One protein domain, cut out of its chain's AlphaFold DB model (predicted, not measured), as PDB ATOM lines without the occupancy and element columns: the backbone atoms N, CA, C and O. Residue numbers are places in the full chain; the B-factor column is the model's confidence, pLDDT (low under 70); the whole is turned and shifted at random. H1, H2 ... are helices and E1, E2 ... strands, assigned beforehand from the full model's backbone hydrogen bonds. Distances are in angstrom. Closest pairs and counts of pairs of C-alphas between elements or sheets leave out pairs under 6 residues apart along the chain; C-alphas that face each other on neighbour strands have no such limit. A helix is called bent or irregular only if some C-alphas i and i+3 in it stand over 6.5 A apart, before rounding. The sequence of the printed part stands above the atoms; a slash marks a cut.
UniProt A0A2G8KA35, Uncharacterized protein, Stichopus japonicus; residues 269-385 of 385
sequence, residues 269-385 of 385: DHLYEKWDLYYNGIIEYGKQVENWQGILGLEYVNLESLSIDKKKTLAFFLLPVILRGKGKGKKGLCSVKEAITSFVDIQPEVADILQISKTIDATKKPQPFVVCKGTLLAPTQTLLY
ATOM      1  N   ASP A 269     215.729 270.471 291.661       76.19
ATOM      2  CA  ASP A 269     216.389 269.643 292.670       76.19
ATOM      3  C   ASP A 269     216.920 268.311 292.128       76.19
ATOM      4  O   ASP A 269     217.564 267.556 292.853       76.19
ATOM      5  N   HIS A 270     216.738 268.006 290.840       76.31
ATOM      6  CA  HIS A 270     217.110 266.698 290.287       76.31
ATOM      7  C   HIS A 270     218.589 266.358 290.475       76.31
ATOM      8  O   HIS A 270     218.929 265.198 290.727       76.31
ATOM      9  N   LEU A 271     219.476 267.349 290.348       73.81
ATOM     10  CA  LEU A 271     220.893 267.131 290.612       73.81
ATOM     11  C   LEU A 271     221.128 266.808 292.090       73.81
ATOM     12  O   LEU A 271     221.917 265.916 292.375       73.81
ATOM     13  N   TYR A 272     220.440 267.493 293.010       72.88
ATOM     14  CA  TYR A 272     220.532 267.253 294.450       72.88
ATOM     15  C   TYR A 272     220.025 265.855 294.814       72.88
ATOM     16  O   TYR A 272     220.744 265.083 295.446       72.88
ATOM     17  N   GLU A 273     218.824 265.508 294.353       80.19
ATOM     18  CA  GLU A 273     218.170 264.227 294.627       80.19
ATOM     19  C   GLU A 273     218.982 263.041 294.105       80.19
ATOM     20  O   GLU A 273     219.058 261.992 294.745       80.19
ATOM     21  N   LYS A 274     219.616 263.206 292.939       82.88
ATOM     22  CA  LYS A 274     220.347 262.132 292.260       82.88
ATOM     23  C   LYS A 274     221.857 262.197 292.474       82.88
ATOM     24  O   LYS A 274     222.552 261.289 292.022       82.88
ATOM     25  N   TRP A 275     222.393 263.203 293.174       86.56
ATOM     26  CA  TRP A 275     223.843 263.344 293.383       86.56
ATOM     27  C   TRP A 275     224.455 262.093 294.014       86.56
ATOM     28  O   TRP A 275     225.539 261.652 293.630       86.56
ATOM     29  N   ASP A 276     223.711 261.478 294.930       86.25
ATOM     30  CA  ASP A 276     224.092 260.260 295.641       86.25
ATOM     31  C   ASP A 276     224.225 259.048 294.709       86.25
ATOM     32  O   ASP A 276     224.990 258.130 294.999       86.25
ATOM     33  N   LEU A 277     223.552 259.076 293.556       87.88
ATOM     34  CA  LEU A 277     223.667 258.069 292.504       87.88
ATOM     35  C   LEU A 277     224.864 258.338 291.579       87.88
ATOM     36  O   LEU A 277     225.429 257.400 291.019       87.88
ATOM     37  N   TYR A 278     225.261 259.603 291.410       86.44
ATOM     38  CA  TYR A 278     226.243 260.005 290.397       86.44
ATOM     39  C   TYR A 278     227.675 260.144 290.910       86.44
ATOM     40  O   TYR A 278     228.608 259.850 290.162       86.44
ATOM     41  N   TYR A 279     227.882 260.567 292.161       89.50
ATOM     42  CA  TYR A 279     229.212 260.987 292.622       89.50
ATOM     43  C   TYR A 279     230.289 259.893 292.475       89.50
ATOM     44  O   TYR A 279     231.413 260.194 292.076       89.50
ATOM     45  N   ASN A 280     229.953 258.622 292.733       91.31
ATOM     46  CA  ASN A 280     230.893 257.510 292.550       91.31
ATOM     47  C   ASN A 280     231.259 257.316 291.075       91.31
ATOM     48  O   ASN A 280     232.435 257.172 290.757       91.31
ATOM     49  N   GLY A 281     230.274 257.361 290.172       90.62
ATOM     50  CA  GLY A 281     230.515 257.231 288.734       90.62
ATOM     51  C   GLY A 281     231.397 258.356 288.190       90.62
ATOM     52  O   GLY A 281     232.290 258.102 287.386       90.62
ATOM     53  N   ILE A 282     231.211 259.584 288.687       90.62
ATOM     54  CA  ILE A 282     232.055 260.733 288.334       90.62
ATOM     55  C   ILE A 282     233.498 260.518 288.806       90.62
ATOM     56  O   ILE A 282     234.428 260.802 288.055       90.62
ATOM     57  N   ILE A 283     233.706 259.988 290.017       91.44
ATOM     58  CA  ILE A 283     235.052 259.670 290.520       91.44
ATOM     59  C   ILE A 283     235.709 258.580 289.670       91.44
ATOM     60  O   ILE A 283     236.855 258.753 289.261       91.44
ATOM     61  N   GLU A 284     235.006 257.481 289.385       90.69
ATOM     62  CA  GLU A 284     235.553 256.392 288.565       90.69
ATOM     63  C   GLU A 284     235.901 256.856 287.150       90.69
ATOM     64  O   GLU A 284     236.962 256.514 286.632       90.69
ATOM     65  N   TYR A 285     235.064 257.701 286.550       89.25
ATOM     66  CA  TYR A 285     235.371 258.306 285.258       89.25
ATOM     67  C   TYR A 285     236.559 259.276 285.353       89.25
ATOM     68  O   TYR A 285     237.470 259.237 284.532       89.25
ATOM     69  N   GLY A 286     236.599 260.116 286.390       86.25
ATOM     70  CA  GLY A 286     237.689 261.065 286.630       86.25
ATOM     71  C   GLY A 286     239.052 260.392 286.788       86.25
ATOM     72  O   GLY A 286     240.054 260.947 286.341       86.25
ATOM     73  N   LYS A 287     239.096 259.165 287.329       86.88
ATOM     74  CA  LYS A 287     240.326 258.360 287.421       86.88
ATOM     75  C   LYS A 287     240.953 258.026 286.068       86.88
ATOM     76  O   LYS A 287     242.148 257.753 286.027       86.88
ATOM     77  N   GLN A 288     240.179 258.057 284.984       86.25
ATOM     78  CA  GLN A 288     240.682 257.823 283.628       86.25
ATOM     79  C   GLN A 288     241.452 259.031 283.074       86.25
ATOM     80  O   GLN A 288     242.162 258.901 282.080       86.25
ATOM     81  N   VAL A 289     241.329 260.208 283.700       83.00
ATOM     82  CA  VAL A 289     242.059 261.409 283.289       83.00
ATOM     83  C   VAL A 289     243.480 261.367 283.845       83.00
ATOM     84  O   VAL A 289     243.693 261.239 285.051       83.00
ATOM     85  N   GLU A 290     244.468 261.514 282.966       82.19
ATOM     86  CA  GLU A 290     245.877 261.495 283.352       82.19
ATOM     87  C   GLU A 290     246.191 262.583 284.394       82.19
ATOM     88  O   GLU A 290     245.840 263.754 284.235       82.19
ATOM     89  N   ASN A 291     246.866 262.182 285.475       85.31
ATOM     90  CA  ASN A 291     247.335 263.061 286.549       85.31
ATOM     91  C   ASN A 291     246.253 263.957 287.203       85.31
ATOM     92  O   ASN A 291     246.551 265.040 287.710       85.31
ATOM     93  N   TRP A 292     244.988 263.527 287.242       85.38
ATOM     94  CA  TRP A 292     243.910 264.321 287.850       85.38
ATOM     95  C   TRP A 292     244.170 264.673 289.331       85.38
ATOM     96  O   TRP A 292     243.814 265.765 289.773       85.38
ATOM     97  N   GLN A 293     244.822 263.788 290.101       87.44
ATOM     98  CA  GLN A 293     245.148 264.041 291.511       87.44
ATOM     99  C   GLN A 293     246.177 265.157 291.662       87.44
ATOM    100  O   GLN A 293     245.959 266.055 292.470       87.44
ATOM    101  N   GLY A 294     247.258 265.141 290.876       86.00
ATOM    102  CA  GLY A 294     248.252 266.219 290.881       86.00
ATOM    103  C   GLY A 294     247.641 267.549 290.465       86.00
ATOM    104  O   GLY A 294     247.855 268.578 291.103       86.00
ATOM    105  N   ILE A 295     246.769 267.513 289.460       82.94
ATOM    106  CA  ILE A 295     246.045 268.689 288.980       82.94
ATOM    107  C   ILE A 295     245.163 269.319 290.076       82.94
ATOM    108  O   ILE A 295     245.096 270.545 290.172       82.94
ATOM    109  N   LEU A 296     244.508 268.505 290.909       84.19
ATOM    110  CA  LEU A 296     243.696 268.975 292.038       84.19
ATOM    111  C   LEU A 296     244.502 269.193 293.335       84.19
ATOM    112  O   LEU A 296     243.917 269.565 294.351       84.19
ATOM    113  N   GLY A 297     245.820 268.959 293.332       84.50
ATOM    114  CA  GLY A 297     246.663 269.055 294.529       84.50
ATOM    115  C   GLY A 297     246.368 267.978 295.584       84.50
ATOM    116  O   GLY A 297     246.476 268.231 296.782       84.50
ATOM    117  N   LEU A 298     245.956 266.783 295.152       86.50
ATOM    118  CA  LEU A 298     245.531 265.649 295.985       86.50
ATOM    119  C   LEU A 298     246.496 264.449 295.916       86.50
ATOM    120  O   LEU A 298     246.094 263.321 296.192       86.50
ATOM    121  N   GLU A 299     247.760 264.682 295.558       84.69
ATOM    122  CA  GLU A 299     248.796 263.656 295.303       84.69
ATOM    123  C   GLU A 299     248.994 262.674 296.466       84.69
ATOM    124  O   GLU A 299     249.275 261.498 296.255       84.69
ATOM    125  N   TYR A 300     248.795 263.145 297.700       83.75
ATOM    126  CA  TYR A 300     248.996 262.364 298.924       83.75
ATOM    127  C   TYR A 300     247.687 261.943 299.606       83.75
ATOM    128  O   TYR A 300     247.702 261.432 300.726       83.75
ATOM    129  N   VAL A 301     246.535 262.180 298.971       85.25
ATOM    130  CA  VAL A 301     245.231 261.872 299.564       85.25
ATOM    131  C   VAL A 301     244.813 260.452 299.204       85.25
ATOM    132  O   VAL A 301     244.576 260.134 298.040       85.25
ATOM    133  N   ASN A 302     244.640 259.608 300.224       86.81
ATOM    134  CA  ASN A 302     244.025 258.298 300.047       86.81
ATOM    135  C   ASN A 302     242.507 258.454 299.847       86.81
ATOM    136  O   ASN A 302     241.785 258.874 300.749       86.81
ATOM    137  N   LEU A 303     242.025 258.108 298.655       84.75
ATOM    138  CA  LEU A 303     240.623 258.251 298.259       84.75
ATOM    139  C   LEU A 303     239.700 257.246 298.948       84.75
ATOM    140  O   LEU A 303     238.524 257.539 299.175       84.75
ATOM    141  N   GLU A 304     240.212 256.064 299.278       84.62
ATOM    142  CA  GLU A 304     239.416 254.996 299.877       84.62
ATOM    143  C   GLU A 304     238.989 255.360 301.298       84.62
ATOM    144  O   GLU A 304     237.846 255.098 301.677       84.62
ATOM    145  N   SER A 305     239.862 256.063 302.031       88.19
ATOM    146  CA  SER A 305     239.626 256.513 303.406       88.19
ATOM    147  C   SER A 305     238.798 257.798 303.518       88.19
ATOM    148  O   SER A 305     238.473 258.226 304.628       88.19
ATOM    149  N   LEU A 306     238.431 258.431 302.397       89.81
ATOM    150  CA  LEU A 306     237.582 259.618 302.421       89.81
ATOM    151  C   LEU A 306     236.168 259.278 302.903       89.81
ATOM    152  O   LEU A 306     235.550 258.308 302.458       89.81
ATOM    153  N   SER A 307     235.619 260.141 303.765       92.12
ATOM    154  CA  SER A 307     234.202 260.087 304.119       92.12
ATOM    155  C   SER A 307     233.324 260.294 302.881       92.12
ATOM    156  O   SER A 307     233.746 260.907 301.897       92.12
ATOM    157  N   ILE A 308     232.079 259.820 302.945       89.38
ATOM    158  CA  ILE A 308     231.101 259.969 301.855       89.38
ATOM    159  C   ILE A 308     230.968 261.441 301.440       89.38
ATOM    160  O   ILE A 308     230.975 261.750 300.252       89.38
ATOM    161  N   ASP A 309     230.943 262.360 302.403       87.06
ATOM    162  CA  ASP A 309     230.849 263.797 302.132       87.06
ATOM    163  C   ASP A 309     232.053 264.336 301.368       87.06
ATOM    164  O   ASP A 309     231.886 265.075 300.401       87.06
ATOM    165  N   LYS A 310     233.264 263.912 301.738       88.69
ATOM    166  CA  LYS A 310     234.480 264.301 301.018       88.69
ATOM    167  C   LYS A 310     234.519 263.705 299.612       88.69
ATOM    168  O   LYS A 310     234.988 264.375 298.700       88.69
ATOM    169  N   LYS A 311     233.989 262.492 299.411       90.31
ATOM    170  CA  LYS A 311     233.834 261.887 298.075       90.31
ATOM    171  C   LYS A 311     232.837 262.673 297.220       90.31
ATOM    172  O   LYS A 311     233.132 262.979 296.073       90.31
ATOM    173  N   LYS A 312     231.697 263.079 297.782       88.69
ATOM    174  CA  LYS A 312     230.719 263.937 297.092       88.69
ATOM    175  C   LYS A 312     231.328 265.286 296.692       88.69
ATOM    176  O   LYS A 312     231.143 265.711 295.558       88.69
ATOM    177  N   THR A 313     232.090 265.920 297.582       86.88
ATOM    178  CA  THR A 313     232.822 267.162 297.283       86.88
ATOM    179  C   THR A 313     233.886 266.946 296.207       86.88
ATOM    180  O   THR A 313     234.011 267.750 295.287       86.88
ATOM    181  N   LEU A 314     234.631 265.841 296.269       89.00
ATOM    182  CA  LEU A 314     235.620 265.495 295.251       89.00
ATOM    183  C   LEU A 314     234.986 265.334 293.865       89.00
ATOM    184  O   LEU A 314     235.487 265.903 292.899       89.00
ATOM    185  N   ALA A 315     233.884 264.585 293.769       89.12
ATOM    186  CA  ALA A 315     233.168 264.376 292.514       89.12
ATOM    187  C   ALA A 315     232.761 265.706 291.864       89.12
ATOM    188  O   ALA A 315     232.868 265.864 290.652       89.12
ATOM    189  N   PHE A 316     232.370 266.690 292.673       84.44
ATOM    190  CA  PHE A 316     232.039 268.024 292.194       84.44
ATOM    191  C   PHE A 316     233.250 268.736 291.571       84.44
ATOM    192  O   PHE A 316     233.166 269.252 290.460       84.44
ATOM    193  N   PHE A 317     234.410 268.703 292.229       84.12
ATOM    194  CA  PHE A 317     235.637 269.312 291.698       84.12
ATOM    195  C   PHE A 317     236.284 268.536 290.545       84.12
ATOM    196  O   PHE A 317     237.140 269.080 289.848       84.12
ATOM    197  N   LEU A 318     235.858 267.298 290.304       87.38
ATOM    198  CA  LEU A 318     236.215 266.540 289.106       87.38
ATOM    199  C   LEU A 318     235.405 266.959 287.873       87.38
ATOM    200  O   LEU A 318     235.854 266.715 286.755       87.38
ATOM    201  N   LEU A 319     234.259 267.628 288.033       85.56
ATOM    202  CA  LEU A 319     233.471 268.119 286.898       85.56
ATOM    203  C   LEU A 319     234.287 268.998 285.935       85.56
ATOM    204  O   LEU A 319     234.295 268.661 284.757       85.56
ATOM    205  N   PRO A 320     235.040 270.035 286.356       81.69
ATOM    206  CA  PRO A 320     235.876 270.815 285.431       81.69
ATOM    207  C   PRO A 320     237.057 270.024 284.840       81.69
ATOM    208  O   PRO A 320     237.619 270.431 283.823       81.69
ATOM    209  N   VAL A 321     237.440 268.896 285.451       83.06
ATOM    210  CA  VAL A 321     238.475 267.995 284.915       83.06
ATOM    211  C   VAL A 321     237.924 267.160 283.760       83.06
ATOM    212  O   VAL A 321     238.592 266.981 282.742       83.06
ATOM    213  N   ILE A 322     236.693 266.678 283.920       84.69
ATOM    214  CA  ILE A 322     236.001 265.785 282.986       84.69
ATOM    215  C   ILE A 322     235.322 266.584 281.864       84.69
ATOM    216  O   ILE A 322     235.477 266.276 280.683       84.69
ATOM    217  N   LEU A 323     234.591 267.634 282.231       80.75
ATOM    218  CA  LEU A 323     233.774 268.484 281.366       80.75
ATOM    219  C   LEU A 323     234.539 269.756 281.003       80.75
ATOM    220  O   LEU A 323     234.185 270.870 281.396       80.75
ATOM    221  N   ARG A 324     235.634 269.583 280.261       74.50
ATOM    222  CA  ARG A 324     236.452 270.712 279.807       74.50
ATOM    223  C   ARG A 324     235.650 271.595 278.851       74.50
ATOM    224  O   ARG A 324     235.047 271.102 277.901       74.50
ATOM    225  N   GLY A 325     235.680 272.902 279.094       66.81
ATOM    226  CA  GLY A 325     235.129 273.895 278.173       66.81
ATOM    227  C   GLY A 325     235.979 274.045 276.907       66.81
ATOM    228  O   GLY A 325     237.037 273.429 276.768       66.81
ATOM    229  N   LYS A 326     235.545 274.894 275.972       63.03
ATOM    230  CA  LYS A 326     236.388 275.310 274.840       63.03
ATOM    231  C   LYS A 326     237.444 276.320 275.299       63.03
ATOM    232  O   LYS A 326     237.189 277.149 276.172       63.03
ATOM    233  N   GLY A 327     238.640 276.240 274.724       63.69
ATOM    234  CA  GLY A 327     239.714 277.204 274.954       63.69
ATOM    235  C   GLY A 327     239.448 278.538 274.255       63.69
ATOM    236  O   GLY A 327     238.614 278.638 273.359       63.69
ATOM    237  N   LYS A 328     240.187 279.590 274.630       61.00
ATOM    238  CA  LYS A 328     240.074 280.897 273.959       61.00
ATOM    239  C   LYS A 328     240.454 280.799 272.466       61.00
ATOM    240  O   LYS A 328     241.561 280.370 272.128       61.00
ATOM    241  N   GLY A 329     239.575 281.286 271.585       59.78
ATOM    242  CA  GLY A 329     239.783 281.360 270.130       59.78
ATOM    243  C   GLY A 329     239.476 280.048 269.398       59.78
ATOM    244  O   GLY A 329     238.702 279.235 269.873       59.78
ATOM    245  N   LYS A 330     240.111 279.801 268.241       51.94
ATOM    246  CA  LYS A 330     239.962 278.540 267.471       51.94
ATOM    247  C   LYS A 330     240.660 277.328 268.116       51.94
ATOM    248  O   LYS A 330     240.963 276.352 267.435       51.94
ATOM    249  N   LYS A 331     241.010 277.416 269.398       54.44
ATOM    250  CA  LYS A 331     241.588 276.292 270.134       54.44
ATOM    251  C   LYS A 331     240.435 275.369 270.525       54.44
ATOM    252  O   LYS A 331     239.362 275.864 270.840       54.44
ATOM    253  N   GLY A 332     240.655 274.056 270.449       69.94
ATOM    254  CA  GLY A 332     239.674 273.038 270.835       69.94
ATOM    255  C   GLY A 332     239.341 273.085 272.332       69.94
ATOM    256  O   GLY A 332     239.011 274.131 272.882       69.94
ATOM    257  N   LEU A 333     239.426 271.957 273.030       70.06
ATOM    258  CA  LEU A 333     239.185 271.930 274.478       70.06
ATOM    259  C   LEU A 333     240.227 272.774 275.236       70.06
ATOM    260  O   LEU A 333     241.412 272.775 274.888       70.06
ATOM    261  N   CYS A 334     239.791 273.489 276.275       75.69
ATOM    262  CA  CYS A 334     240.689 274.190 277.186       75.69
ATOM    263  C   CYS A 334     241.544 273.183 277.969       75.69
ATOM    264  O   CYS A 334     241.205 272.001 278.107       75.69
ATOM    265  N   SER A 335     242.693 273.635 278.473       81.19
ATOM    266  CA  SER A 335     243.527 272.760 279.304       81.19
ATOM    267  C   SER A 335     242.825 272.451 280.632       81.19
ATOM    268  O   SER A 335     242.072 273.278 281.138       81.19
ATOM    269  N   VAL A 336     243.106 271.292 281.240       79.50
ATOM    270  CA  VAL A 336     242.515 270.922 282.544       79.50
ATOM    271  C   VAL A 336     242.818 271.985 283.608       79.50
ATOM    272  O   VAL A 336     241.950 272.377 284.384       79.50
ATOM    273  N   LYS A 337     244.050 272.510 283.600       79.94
ATOM    274  CA  LYS A 337     244.476 273.586 284.500       79.94
ATOM    275  C   LYS A 337     243.655 274.859 284.287       79.94
ATOM    276  O   LYS A 337     243.201 275.445 285.260       79.94
ATOM    277  N   GLU A 338     243.452 275.262 283.033       79.88
ATOM    278  CA  GLU A 338     242.621 276.420 282.685       79.88
ATOM    279  C   GLU A 338     241.180 276.219 283.166       79.88
ATOM    280  O   GLU A 338     240.676 277.070 283.895       79.88
ATOM    281  N   ALA A 339     240.577 275.058 282.878       80.88
ATOM    282  CA  ALA A 339     239.222 274.711 283.308       80.88
ATOM    283  C   ALA A 339     239.035 274.844 284.827       80.88
ATOM    284  O   ALA A 339     238.090 275.487 285.277       80.88
ATOM    285  N   ILE A 340     239.963 274.303 285.623       80.50
ATOM    286  CA  ILE A 340     239.894 274.400 287.086       80.50
ATOM    287  C   ILE A 340     240.059 275.841 287.553       80.50
ATOM    288  O   ILE A 340     239.261 276.302 288.361       80.50
ATOM    289  N   THR A 341     241.059 276.568 287.045       79.81
ATOM    290  CA  THR A 341     241.315 277.954 287.480       79.81
ATOM    291  C   THR A 341     240.194 278.925 287.113       79.81
ATOM    292  O   THR A 341     240.035 279.954 287.773       79.81
ATOM    293  N   SER A 342     239.431 278.610 286.065       77.69
ATOM    294  CA  SER A 342     238.220 279.335 285.682       77.69
ATOM    295  C   SER A 342     236.999 278.922 286.503       77.69
ATOM    296  O   SER A 342     236.065 279.704 286.602       77.69
ATOM    297  N   PHE A 343     237.004 277.728 287.097       78.94
ATOM    298  CA  PHE A 343     235.890 277.207 287.883       78.94
ATOM    299  C   PHE A 343     235.981 277.597 289.362       78.94
ATOM    300  O   PHE A 343     235.028 278.128 289.930       78.94
ATOM    301  N   VAL A 344     237.133 277.354 289.999       80.50
ATOM    302  CA  VAL A 344     237.340 277.602 291.429       80.50
ATOM    303  C   VAL A 344     238.717 278.193 291.714       80.50
ATOM    304  O   VAL A 344     239.740 277.784 291.173       80.50
ATOM    305  N   ASP A 345     238.727 279.147 292.631       82.19
ATOM    306  CA  ASP A 345     239.887 279.771 293.228       82.19
ATOM    307  C   ASP A 345     239.956 279.374 294.705       82.19
ATOM    308  O   ASP A 345     239.118 279.778 295.518       82.19
ATOM    309  N   ILE A 346     240.920 278.519 295.043       82.00
ATOM    310  CA  ILE A 346     241.095 278.006 296.402       82.00
ATOM    311  C   ILE A 346     242.059 278.922 297.145       82.00
ATOM    312  O   ILE A 346     243.223 279.064 296.777       82.00
ATOM    313  N   GLN A 347     241.560 279.520 298.217       83.75
ATOM    314  CA  GLN A 347     242.252 280.495 299.040       83.75
ATOM    315  C   GLN A 347     242.504 279.922 300.441       83.75
ATOM    316  O   GLN A 347     241.652 279.215 300.993       83.75
ATOM    317  N   PRO A 348     243.657 280.224 301.061       81.06
ATOM    318  CA  PRO A 348     243.946 279.765 302.411       81.06
ATOM    319  C   PRO A 348     242.935 280.333 303.416       81.06
ATOM    320  O   PRO A 348     242.359 281.404 303.228       81.06
ATOM    321  N   GLU A 349     242.722 279.618 304.520       77.75
ATOM    322  CA  GLU A 349     241.684 279.951 305.506       77.75
ATOM    323  C   GLU A 349     241.855 281.353 306.120       77.75
ATOM    324  O   GLU A 349     240.874 282.057 306.378       77.75
ATOM    325  N   VAL A 350     243.104 281.798 306.247       79.38
ATOM    326  CA  VAL A 350     243.498 283.129 306.732       79.38
ATOM    327  C   VAL A 350     243.278 284.266 305.725       79.38
ATOM    328  O   VAL A 350     243.411 285.426 306.100       79.38
ATOM    329  N   ALA A 351     242.943 283.981 304.463       76.44
ATOM    330  CA  ALA A 351     242.807 285.016 303.438       76.44
ATOM    331  C   ALA A 351     241.593 285.930 303.690       76.44
ATOM    332  O   ALA A 351     240.513 285.458 304.042       76.44
ATOM    333  N   ASP A 352     241.728 287.237 303.472       77.62
ATOM    334  CA  ASP A 352     240.590 288.160 303.543       77.62
ATOM    335  C   ASP A 352     239.867 288.222 302.190       77.62
ATOM    336  O   ASP A 352     240.399 288.705 301.188       77.62
ATOM    337  N   ILE A 353     238.620 287.757 302.179       69.81
ATOM    338  CA  ILE A 353     237.721 287.775 301.022       69.81
ATOM    339  C   ILE A 353     237.554 289.183 300.445       69.81
ATOM    340  O   ILE A 353     237.527 289.346 299.226       69.81
ATOM    341  N   LEU A 354     237.447 290.204 301.300       69.06
ATOM    342  CA  LEU A 354     237.233 291.584 300.859       69.06
ATOM    343  C   LEU A 354     238.481 292.175 300.199       69.06
ATOM    344  O   LEU A 354     238.389 293.159 299.464       69.06
ATOM    345  N   GLN A 355     239.656 291.601 300.463       73.44
ATOM    346  CA  GLN A 355     240.874 291.942 299.738       73.44
ATOM    347  C   GLN A 355     240.993 291.159 298.436       73.44
ATOM    348  O   GLN A 355     241.383 291.745 297.431       73.44
ATOM    349  N   ILE A 356     240.589 289.884 298.427       71.25
ATOM    350  CA  ILE A 356     240.530 289.074 297.205       71.25
ATOM    351  C   ILE A 356     239.609 289.743 296.181       71.25
ATOM    352  O   ILE A 356     240.016 289.947 295.046       71.25
ATOM    353  N   SER A 357     238.419 290.203 296.580       67.75
ATOM    354  CA  SER A 357     237.491 290.865 295.653       67.75
ATOM    355  C   SER A 357     238.073 292.108 294.976       67.75
ATOM    356  O   SER A 357     237.694 292.438 293.860       67.75
ATOM    357  N   LYS A 358     238.996 292.808 295.648       72.44
ATOM    358  CA  LYS A 358     239.656 294.015 295.126       72.44
ATOM    359  C   LYS A 358     240.813 293.700 294.181       72.44
ATOM    360  O   LYS A 358     241.221 294.575 293.424       72.44
ATOM    361  N   THR A 359     241.361 292.488 294.237       73.25
ATOM    362  CA  THR A 359     242.479 292.046 293.394       73.25
ATOM    363  C   THR A 359     242.033 291.210 292.193       73.25
ATOM    364  O   THR A 359     242.860 290.913 291.329       73.25
ATOM    365  N   ILE A 360     240.743 290.861 292.097       73.81
ATOM    366  CA  ILE A 360     240.178 290.174 290.930       73.81
ATOM    367  C   ILE A 360     240.237 291.099 289.713       73.81
ATOM    368  O   ILE A 360     239.564 292.123 289.627       73.81
ATOM    369  N   ASP A 361     241.048 290.695 288.741       74.12
ATOM    370  CA  ASP A 361     241.166 291.353 287.449       74.12
ATOM    371  C   ASP A 361     240.127 290.774 286.478       74.12
ATOM    372  O   ASP A 361     240.298 289.668 285.947       74.12
ATOM    373  N   ALA A 362     239.062 291.538 286.226       69.19
ATOM    374  CA  ALA A 362     237.982 291.169 285.309       69.19
ATOM    375  C   ALA A 362     238.470 290.899 283.871       69.19
ATOM    376  O   ALA A 362     237.823 290.170 283.122       69.19
ATOM    377  N   THR A 363     239.638 291.425 283.472       69.31
ATOM    378  CA  THR A 363     240.220 291.137 282.149       69.31
ATOM    379  C   THR A 363     240.821 289.730 282.072       69.31
ATOM    380  O   THR A 363     240.851 289.112 281.004       69.31
ATOM    381  N   LYS A 364     241.271 289.186 283.211       72.06
ATOM    382  CA  LYS A 364     241.869 287.846 283.312       72.06
ATOM    383  C   LYS A 364     240.839 286.777 283.644       72.06
ATOM    384  O   LYS A 364     240.942 285.674 283.106       72.06
ATOM    385  N   LYS A 365     239.846 287.110 284.472       73.12
ATOM    386  CA  LYS A 365     238.722 286.241 284.838       73.12
ATOM    387  C   LYS A 365     237.398 286.866 284.377       73.12
ATOM    388  O   LYS A 365     236.710 287.492 285.174       73.12
ATOM    389  N   PRO A 366     237.054 286.723 283.084       66.38
ATOM    390  CA  PRO A 366     235.857 287.342 282.515       66.38
ATOM    391  C   PRO A 366     234.567 286.549 282.782       66.38
ATOM    392  O   PRO A 366     233.494 287.008 282.400       66.38
ATOM    393  N   GLN A 367     234.666 285.345 283.355       70.50
ATOM    394  CA  GLN A 367     233.523 284.490 283.672       70.50
ATOM    395  C   GLN A 367     233.372 284.373 285.190       70.50
ATOM    396  O   GLN A 367     234.405 284.347 285.868       70.50
ATOM    397  N   PRO A 368     232.135 284.260 285.704       74.38
ATOM    398  CA  PRO A 368     231.906 284.031 287.115       74.38
ATOM    399  C   PRO A 368     232.608 282.773 287.610       74.38
ATOM    400  O   PRO A 368     232.625 281.751 286.922       74.38
ATOM    401  N   PHE A 369     233.173 282.845 288.807       77.31
ATOM    402  CA  PHE A 369     233.916 281.740 289.399       77.31
ATOM    403  C   PHE A 369     233.749 281.697 290.913       77.31
ATOM    404  O   PHE A 369     233.275 282.626 291.568       77.31
ATOM    405  N   VAL A 370     234.156 280.574 291.485       77.75
ATOM    406  CA  VAL A 370     234.007 280.306 292.912       77.75
ATOM    407  C   VAL A 370     235.263 280.708 293.635       77.75
ATOM    408  O   VAL A 370     236.334 280.233 293.289       77.75
ATOM    409  N   VAL A 371     235.148 281.472 294.709       80.00
ATOM    410  CA  VAL A 371     236.215 281.581 295.700       80.00
ATOM    411  C   VAL A 371     235.886 280.653 296.859       80.00
ATOM    412  O   VAL A 371     234.843 280.774 297.502       80.00
ATOM    413  N   CYS A 372     236.779 279.706 297.114       80.62
ATOM    414  CA  CYS A 372     236.666 278.691 298.148       80.62
ATOM    415  C   CYS A 372     237.755 278.925 299.195       80.62
ATOM    416  O   CYS A 372     238.934 278.910 298.860       80.62
ATOM    417  N   LYS A 373     237.390 279.128 300.464       82.69
ATOM    418  CA  LYS A 373     238.360 279.181 301.565       82.69
ATOM    419  C   LYS A 373     238.565 277.803 302.170       82.69
ATOM    420  O   LYS A 373     237.596 277.075 302.368       82.69
ATOM    421  N   GLY A 374     239.802 277.496 302.544       81.69
ATOM    422  CA  GLY A 374     240.164 276.236 303.187       81.69
ATOM    423  C   GLY A 374     240.763 275.254 302.187       81.69
ATOM    424  O   GLY A 374     241.600 275.628 301.370       81.69
ATOM    425  N   THR A 375     240.366 273.986 302.267       81.62
ATOM    426  CA  THR A 375     240.876 272.942 301.363       81.62
ATOM    427  C   THR A 375     239.802 272.508 300.379       81.62
ATOM    428  O   THR A 375     238.613 272.614 300.668       81.62
ATOM    429  N   LEU A 376     240.205 271.946 299.239       80.44
ATOM    430  CA  LEU A 376     239.274 271.435 298.229       80.44
ATOM    431  C   LEU A 376     238.257 270.447 298.829       80.44
ATOM    432  O   LEU A 376     237.064 270.541 298.574       80.44
ATOM    433  N   LEU A 377     238.713 269.519 299.674       83.56
ATOM    434  CA  LEU A 377     237.856 268.479 300.260       83.56
ATOM    435  C   LEU A 377     237.093 268.932 301.510       83.56
ATOM    436  O   LEU A 377     236.161 268.250 301.939       83.56
ATOM    437  N   ALA A 378     237.494 270.049 302.107       81.12
ATOM    438  CA  ALA A 378     236.833 270.656 303.252       81.12
ATOM    439  C   ALA A 378     236.914 272.182 303.112       81.12
ATOM    440  O   ALA A 378     237.778 272.810 303.740       81.12
ATOM    441  N   PRO A 379     236.055 272.775 302.262       76.50
ATOM    442  CA  PRO A 379     235.886 274.215 302.259       76.50
ATOM    443  C   PRO A 379     235.406 274.656 303.640       76.50
ATOM    444  O   PRO A 379     234.751 273.894 304.347       76.50
ATOM    445  N   THR A 380     235.675 275.896 304.017       76.56
ATOM    446  CA  THR A 380     235.087 276.546 305.198       76.56
ATOM    447  C   THR A 380     234.117 277.648 304.791       76.56
ATOM    448  O   THR A 380     233.090 277.842 305.439       76.56
ATOM    449  N   GLN A 381     234.366 278.295 303.651       73.62
ATOM    450  CA  GLN A 381     233.489 279.310 303.075       73.62
ATOM    451  C   GLN A 381     233.560 279.284 301.547       73.62
ATOM    452  O   GLN A 381     234.621 279.034 300.981       73.62
ATOM    453  N   THR A 382     232.441 279.574 300.885       72.25
ATOM    454  CA  THR A 382     232.365 279.679 299.423       72.25
ATOM    455  C   THR A 382     231.618 280.938 299.011       72.25
ATOM    456  O   THR A 382     230.599 281.284 299.617       72.25
ATOM    457  N   LEU A 383     232.131 281.624 297.994       72.81
ATOM    458  CA  LEU A 383     231.574 282.850 297.430       72.81
ATOM    459  C   LEU A 383     231.635 282.803 295.909       72.81
ATOM    460  O   LEU A 383     232.530 282.182 295.346       72.81
ATOM    461  N   LEU A 384     230.677 283.464 295.275       72.50
ATOM    462  CA  LEU A 384     230.600 283.624 293.833       72.50
ATOM    463  C   LEU A 384     231.070 285.036 293.483       72.50
ATOM    464  O   LEU A 384     230.643 285.991 294.135       72.50
ATOM    465  N   TYR A 385     231.945 285.134 292.488       66.12
ATOM    466  CA  TYR A 385     232.482 286.385 291.958       66.12
ATOM    467  C   TYR A 385     232.279 286.479 290.462       66.12
ATOM    468  O   TYR A 385     232.373 285.413 289.814       66.12
TER     469      TYR A 385
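Overview. This is residues 269 to 385 of the 385 residues of an uncharacterized protein of Stichopus japonicus (UniProt A0A2G8KA35). Two crossed helices, the kinked H1 and H3, stand to one side of a small sheet of three strands; H4, at one end of H3, leads straight into E1 of the sheet, and H5 grazes the sheet far from H1. Residues 269 to 274 stick out. The printed part has 117 residues with H1, H2, H3, H4, E1, H5, E2 and E3 along it, a mixed sheet in the order E1, E2, E3, and a mixed class of helices and strands. It is compact, with a radius of gyration of the C-alphas of 15.0 A and spans of 39 by 39 by 34 A.

Arrangement. H1, residues 270 to 286, touches H3, residues 308 to 322, at a steep tilt of 69 degrees, only just short of about perpendicular; the closest C-alphas, of Tyr 279 and Ala 315, are 5.2 A apart. H2, residues 292 to 295, is close to but not clearly touching H4, residues 336 to 343; the closest C-alphas, of Ile 295 and Lys 337, are 6.8 A apart. H3 touches H4 with residues 320 to 321 alone, the closest C-alphas, of Val 321 and Val 336, being 5.5 A apart. E1, residues 344 to 347, and E2, residues 370 to 375, are parallel, with N 345 and O 370 within hydrogen-bond range at 2.7 A. With H5, residues 353 to 359, they form a strand-helix-strand unit, parallel neighbours with a helix between them along the chain, and its crossover is right-handed. E2 and E3, residues 378 to 384, form an antiparallel hairpin, with N 371 and O 383 at 2.8 A. H3 and H5 each only graze the sheet. Every O i to N i+4 pair is within hydrogen-bond range in H4, against 9 of 13 in H1, 9 of 11 in H3 and 2 of 3 in H5; H2 is too short for one.

Along the chain. H1 begins at C-alpha 270 (217.110, 266.698, 290.287) and is 21.6 A long; it is irregular, with C-alphas 277 and 280 7.2 A apart, and has a kink of 70 degrees near residue 277. H3 is 20.3 A long, and E3, 17.2 A long, ends at C-alpha 384 (230.600, 283.624, 293.833).

Size, cuts and confidence. The C-alphas farthest apart, of Ser 305 and Lys 330, are 42.2 A apart. The printed part has no cut; the links H2 to H3 and H3 to H4 are long. The mean pLDDT of the printed part is 79.6, with residues 325 to 332 among those under 70.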